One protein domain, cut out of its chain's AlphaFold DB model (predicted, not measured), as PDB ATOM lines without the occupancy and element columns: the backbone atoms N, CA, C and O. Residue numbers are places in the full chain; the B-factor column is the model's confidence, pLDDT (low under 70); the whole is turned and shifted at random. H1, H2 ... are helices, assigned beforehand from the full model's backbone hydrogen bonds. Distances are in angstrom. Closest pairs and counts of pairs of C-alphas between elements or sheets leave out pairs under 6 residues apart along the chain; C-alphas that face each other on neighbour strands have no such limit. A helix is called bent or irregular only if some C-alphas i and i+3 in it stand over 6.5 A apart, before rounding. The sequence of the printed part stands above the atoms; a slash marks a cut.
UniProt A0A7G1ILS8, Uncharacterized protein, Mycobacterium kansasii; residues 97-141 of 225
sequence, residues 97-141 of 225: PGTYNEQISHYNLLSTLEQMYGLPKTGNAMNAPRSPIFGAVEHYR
ATOM      1  N   PRO A  97     216.609 188.147 197.659       80.12
ATOM      2  CA  PRO A  97     215.639 187.273 197.012       80.12
ATOM      3  C   PRO A  97     215.770 187.375 195.488       80.12
ATOM      4  O   PRO A  97     215.741 188.473 194.934       80.12
ATOM      5  N   GLY A  98     215.882 186.238 194.804       79.69
ATOM      6  CA  GLY A  98     216.025 186.196 193.351       79.69
ATOM      7  C   GLY A  98     216.148 184.775 192.809       79.69
ATOM      8  O   GLY A  98     216.216 183.806 193.568       79.69
ATOM      9  N   THR A  99     216.181 184.658 191.483       79.38
ATOM     10  CA  THR A  99     216.519 183.418 190.776       79.38
ATOM     11  C   THR A  99     217.932 183.543 190.230       79.38
ATOM     12  O   THR A  99     218.228 184.485 189.497       79.38
ATOM     13  N   TYR A 100     218.782 182.582 190.578       79.75
ATOM     14  CA  TYR A 100     220.191 182.539 190.202       79.75
ATOM     15  C   TYR A 100     220.427 181.319 189.312       79.75
ATOM     16  O   TYR A 100     219.935 180.231 189.609       79.75
ATOM     17  N   ASN A 101     221.148 181.518 188.211       81.50
ATOM     18  CA  ASN A 101     221.489 180.469 187.239       81.50
ATOM     19  C   ASN A 101     222.974 180.071 187.328       81.50
ATOM     20  O   ASN A 101     223.432 179.151 186.653       81.50
ATOM     21  N   GLU A 102     223.735 180.786 188.152       83.62
ATOM     22  CA  GLU A 102     225.148 180.588 188.414       83.62
ATOM     23  C   GLU A 102     225.386 179.293 189.196       83.62
ATOM     24  O   GLU A 102     224.811 179.069 190.263       83.62
ATOM     25  N   GLN A 103     226.292 178.448 188.701       83.94
ATOM     26  CA  GLN A 103     226.752 177.286 189.458       83.94
ATOM     27  C   GLN A 103     227.597 177.750 190.650       83.94
ATOM     28  O   GLN A 103     228.590 178.463 190.484       83.94
ATOM     29  N   ILE A 104     227.208 177.325 191.854       83.38
ATOM     30  CA  ILE A 104     227.936 177.583 193.099       83.38
ATOM     31  C   ILE A 104     228.388 176.275 193.750       83.38
ATOM     32  O   ILE A 104     227.771 175.227 193.593       83.38
ATOM     33  N   SER A 105     229.480 176.364 194.499       85.38
ATOM     34  CA  SER A 105     230.118 175.282 195.247       85.38
ATOM     35  C   SER A 105     230.498 175.762 196.651       85.38
ATOM     36  O   SER A 105     230.448 176.964 196.943       85.38
ATOM     37  N   HIS A 106     230.996 174.865 197.508       87.38
ATOM     38  CA  HIS A 106     231.598 175.260 198.788       87.38
ATOM     39  C   HIS A 106     232.723 176.289 198.649       87.38
ATOM     40  O   HIS A 106     232.919 177.092 199.558       87.38
ATOM     41  N   TYR A 107     233.437 176.324 197.520       88.12
ATOM     42  CA  TYR A 107     234.456 177.344 197.286       88.12
ATOM     43  C   TYR A 107     233.835 178.726 197.074       88.12
ATOM     44  O   TYR A 107     234.390 179.703 197.562       88.12
ATOM     45  N   ASN A 108     232.657 178.827 196.450       89.62
ATOM     46  CA  ASN A 108     231.911 180.086 196.358       89.62
ATOM     47  C   ASN A 108     231.370 180.515 197.730       89.62
ATOM     48  O   ASN A 108     231.428 181.699 198.063       89.62
ATOM     49  N   LEU A 109     230.887 179.570 198.547       86.19
ATOM     50  CA  LEU A 109     230.458 179.835 199.926       86.19
ATOM     51  C   LEU A 109     231.625 180.345 200.787       86.19
ATOM     52  O   LEU A 109     231.520 181.424 201.367       86.19
ATOM     53  N   LEU A 110     232.757 179.633 200.804       87.44
ATOM     54  CA  LEU A 110     233.970 180.048 201.514       87.44
ATOM     55  C   LEU A 110     234.450 181.423 201.029       87.44
ATOM     56  O   LEU A 110     234.613 182.324 201.844       87.44
ATOM     57  N   SER A 111     234.533 181.631 199.710       83.06
ATOM     58  CA  SER A 111     234.901 182.923 199.116       83.06
ATOM     59  C   SER A 111     233.949 184.052 199.533       83.06
ATOM     60  O   SER A 111     234.376 185.198 199.674       83.06
ATOM     61  N   THR A 112     232.664 183.751 199.763       84.12
ATOM     62  CA  THR A 112     231.676 184.720 200.271       84.12
ATOM     63  C   THR A 112     231.971 185.093 201.720       84.12
ATOM     64  O   THR A 112     232.066 186.280 202.015       84.12
ATOM     65  N   LEU A 113     232.180 184.107 202.598       84.38
ATOM     66  CA  LEU A 113     232.519 184.336 204.008       84.38
ATOM     67  C   LEU A 113     233.852 185.087 204.159       84.38
ATOM     68  O   LEU A 113     233.951 186.019 204.951       84.38
ATOM     69  N   GLU A 114     234.861 184.734 203.362       83.75
ATOM     70  CA  GLU A 114     236.154 185.424 203.330       83.75
ATOM     71  C   GLU A 114     235.978 186.904 202.953       83.75
ATOM     72  O   GLU A 114     236.417 187.792 203.685       83.75
ATOM     73  N   GLN A 115     235.249 187.191 201.868       83.88
ATOM     74  CA  GLN A 115     234.990 188.565 201.421       83.88
ATOM     75  C   GLN A 115     234.095 189.359 202.388       83.88
ATOM     76  O   GLN A 115     234.332 190.554 202.564       83.88
ATOM     77  N   MET A 116     233.125 188.725 203.062       81.56
ATOM     78  CA  MET A 116     232.275 189.370 204.079       81.56
ATOM     79  C   MET A 116     233.081 189.956 205.248       81.56
ATOM     80  O   MET A 116     232.681 190.977 205.803       81.56
ATOM     81  N   TYR A 117     234.220 189.349 205.597       82.19
ATOM     82  CA  TYR A 117     235.106 189.821 206.669       82.19
ATOM     83  C   TYR A 117     236.405 190.471 206.157       82.19
ATOM     84  O   TYR A 117     237.328 190.688 206.940       82.19
ATOM     85  N   GLY A 118     236.494 190.791 204.859       83.56
ATOM     86  CA  GLY A 118     237.668 191.440 204.258       83.56
ATOM     87  C   GLY A 118     238.940 190.581 204.259       83.56
ATOM     88  O   GLY A 118     240.049 191.115 204.262       83.56
ATOM     89  N   LEU A 119     238.794 189.256 204.297       82.88
ATOM     90  CA  LEU A 119     239.894 188.299 204.375       82.88
ATOM     91  C   LEU A 119     240.441 187.956 202.977       82.88
ATOM     92  O   LEU A 119     239.673 187.894 202.012       82.88
ATOM     93  N   PRO A 120     241.749 187.659 202.847       84.88
ATOM     94  CA  PRO A 120     242.286 187.016 201.653       84.88
ATOM     95  C   PRO A 120     241.619 185.656 201.425       84.88
ATOM     96  O   PRO A 120     241.429 184.892 202.371       84.88
ATOM     97  N   LYS A 121     241.307 185.344 200.164       82.88
ATOM     98  CA  LYS A 121     240.726 184.054 199.779       82.88
ATOM     99  C   LYS A 121     241.727 182.914 199.975       82.88
ATOM    100  O   LYS A 121     242.904 183.083 199.651       82.88
ATOM    101  N   THR A 122     241.280 181.745 200.434       83.25
ATOM    102  CA  THR A 122     242.162 180.608 200.747       83.25
ATOM    103  C   THR A 122     241.938 179.389 199.847       83.25
ATOM    104  O   THR A 122     240.817 179.031 199.483       83.25
ATOM    105  N   GLY A 123     243.036 178.727 199.462       91.81
ATOM    106  CA  GLY A 123     243.007 177.522 198.626       91.81
ATOM    107  C   GLY A 123     242.180 177.700 197.345       91.81
ATOM    108  O   GLY A 123     242.270 178.720 196.665       91.81
ATOM    109  N   ASN A 124     241.329 176.723 197.034       84.94
ATOM    110  CA  ASN A 124     240.487 176.750 195.834       84.94
ATOM    111  C   ASN A 124     239.443 177.890 195.826       84.94
ATOM    112  O   ASN A 124     238.968 178.254 194.751       84.94
ATOM    113  N   ALA A 125     239.124 178.512 196.971       83.88
ATOM    114  CA  ALA A 125     238.217 179.664 197.017       83.88
ATOM    115  C   ALA A 125     238.793 180.920 196.340       83.88
ATOM    116  O   ALA A 125     238.014 181.791 195.945       83.88
ATOM    117  N   MET A 126     240.117 180.986 196.118       87.00
ATOM    118  CA  MET A 126     240.765 182.018 195.292       87.00
ATOM    119  C   MET A 126     240.143 182.101 193.890       87.00
ATOM    120  O   MET A 126     239.813 183.196 193.429       87.00
ATOM    121  N   ASN A 127     239.906 180.940 193.272       90.00
ATOM    122  CA  ASN A 127     239.388 180.801 191.909       90.00
ATOM    123  C   ASN A 127     237.853 180.913 191.828       90.00
ATOM    124  O   ASN A 127     237.299 180.984 190.735       90.00
ATOM    125  N   ALA A 128     237.157 180.936 192.968       83.69
ATOM    126  CA  ALA A 128     235.704 181.044 193.024       83.69
ATOM    127  C   ALA A 128     235.254 182.515 193.173       83.69
ATOM    128  O   ALA A 128     235.785 183.236 194.027       83.69
ATOM    129  N   PRO A 129     234.259 183.001 192.407       86.31
ATOM    130  CA  PRO A 129     233.554 184.238 192.739       86.31
ATOM    131  C   PRO A 129     232.703 184.054 194.010       86.31
ATOM    132  O   PRO A 129     232.305 182.933 194.342       86.31
ATOM    133  N   ARG A 130     232.393 185.154 194.717       81.50
ATOM    134  CA  ARG A 130     231.412 185.110 195.819       81.50
ATOM    135  C   ARG A 130     230.024 184.748 195.281       81.50
ATOM    136  O   ARG A 130     229.720 185.030 194.125       81.50
ATOM    137  N   SER A 131     229.175 184.192 196.136       77.00
ATOM    138  CA  SER A 131     227.777 183.912 195.815       77.00
ATOM    139  C   SER A 131     227.006 185.212 195.524       77.00
ATOM    140  O   SER A 131     227.111 186.155 196.319       77.00
ATOM    141  N   PRO A 132     226.208 185.276 194.440       72.25
ATOM    142  CA  PRO A 132     225.340 186.419 194.139       72.25
ATOM    143  C   PRO A 132     224.108 186.492 195.062       72.25
ATOM    144  O   PRO A 132     223.474 187.541 195.150       72.25
ATOM    145  N   ILE A 133     223.799 185.401 195.780       73.31
ATOM    146  CA  ILE A 133     222.658 185.273 196.704       73.31
ATOM    147  C   ILE A 133     222.831 186.177 197.934       73.31
ATOM    148  O   ILE A 133     221.860 186.699 198.483       73.31
ATOM    149  N   PHE A 134     224.071 186.393 198.381       68.38
ATOM    150  CA  PHE A 134     224.350 187.405 199.394       68.38
ATOM    151  C   PHE A 134     224.482 188.769 198.716       68.38
ATOM    152  O   PHE A 134     225.147 188.898 197.682       68.38
ATOM    153  N   GLY A 135     223.886 189.802 199.305       59.47
ATOM    154  CA  GLY A 135     223.971 191.164 198.791       59.47
ATOM    155  C   GLY A 135     225.417 191.608 198.624       59.47
ATOM    156  O   GLY A 135     226.324 191.131 199.311       59.47
ATOM    157  N   ALA A 136     225.648 192.533 197.696       47.12
ATOM    158  CA  ALA A 136     226.899 193.265 197.728       47.12
ATOM    159  C   ALA A 136     226.950 194.017 199.061       47.12
ATOM    160  O   ALA A 136     226.208 194.975 199.272       47.12
ATOM    161  N   VAL A 137     227.840 193.586 199.955       44.84
ATOM    162  CA  VAL A 137     228.423 194.516 200.915       44.84
ATOM    163  C   VAL A 137     229.202 195.493 200.040       44.84
ATOM    164  O   VAL A 137     230.323 195.190 199.628       44.84
ATOM    165  N   GLU A 138     228.567 196.611 199.657       39.66
ATOM    166  CA  GLU A 138     229.286 197.755 199.088       39.66
ATOM    167  C   GLU A 138     230.507 197.965 199.966       39.66
ATOM    168  O   GLU A 138     230.350 198.032 201.188       39.66
ATOM    169  N   HIS A 139     231.695 197.944 199.348       35.59
ATOM    170  CA  HIS A 139     232.950 197.701 200.054       35.59
ATOM    171  C   HIS A 139     232.957 198.384 201.416       35.59
ATOM    172  O   HIS A 139     232.827 199.610 201.482       35.59
ATOM    173  N   TYR A 140     233.171 197.598 202.477       37.88
ATOM    174  CA  TYR A 140     233.545 198.121 203.786       37.88
ATOM    175  C   TYR A 140     234.934 198.754 203.611       37.88
ATOM    176  O   TYR A 140     235.967 198.128 203.848       37.88
ATOM    177  N   ARG A 141     234.950 199.955 203.012       34.16
ATOM    178  CA  ARG A 141     236.151 200.662 202.573       34.16
ATOM    179  C   ARG A 141     237.044 200.761 203.788       34.16
ATOM    180  O   ARG A 141     236.568 201.215 204.826       34.16
TER     181      ARG A 141
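AT A GLANCE: This is residues 97 to 141 of the 225 residues of an uncharacterized protein of Mycobacterium kansasii (UniProt A0A7G1ILS8). There is little regular structure here: the longest helix, H1, has the short H2 packed beside its first residues, and loops make up the rest of a flat shape. After H2, residues 128 to 131 pass beside H1 before the tail runs on to Arg 141. The 45 printed residues hold two named helices, H1 then H2, and no named strand; the class is all helix, with 16 residues in named elements. The whole is compact, with a radius of gyration of the C-alphas of 10.5 A and spans of 28 by 25 by 11 A.

IN THESE COORDINATES: H1, residues 106 to 116, begins with C-alpha 106 at (231.598, 175.260, 198.788) and measures 15.1 A. H2, residues 123 to 127, measures 8.3 A and ends with C-alpha 127 at (239.388, 180.801, 191.909). H2 is neither bent nor irregular, but only just: C-alphas 123 and 126 are 6.0 A apart.

HOW THE PARTS SIT: H1 and H2 touch, their closest C-alphas, Tyr 107 and Ala 125, 4.4 A apart. Every O i to N i+4 pair is within hydrogen-bond range in H1; H2 has 0 of 1, but 2 of 2 O i to N i+3 pairs.

THE WHOLE: The C-alphas farthest apart, Asn 101 and Arg 141, are 29.3 A apart. The printed part has no cut, and the link from H1 to H2 is short. Residues 134 to 141 have pLDDT under 70.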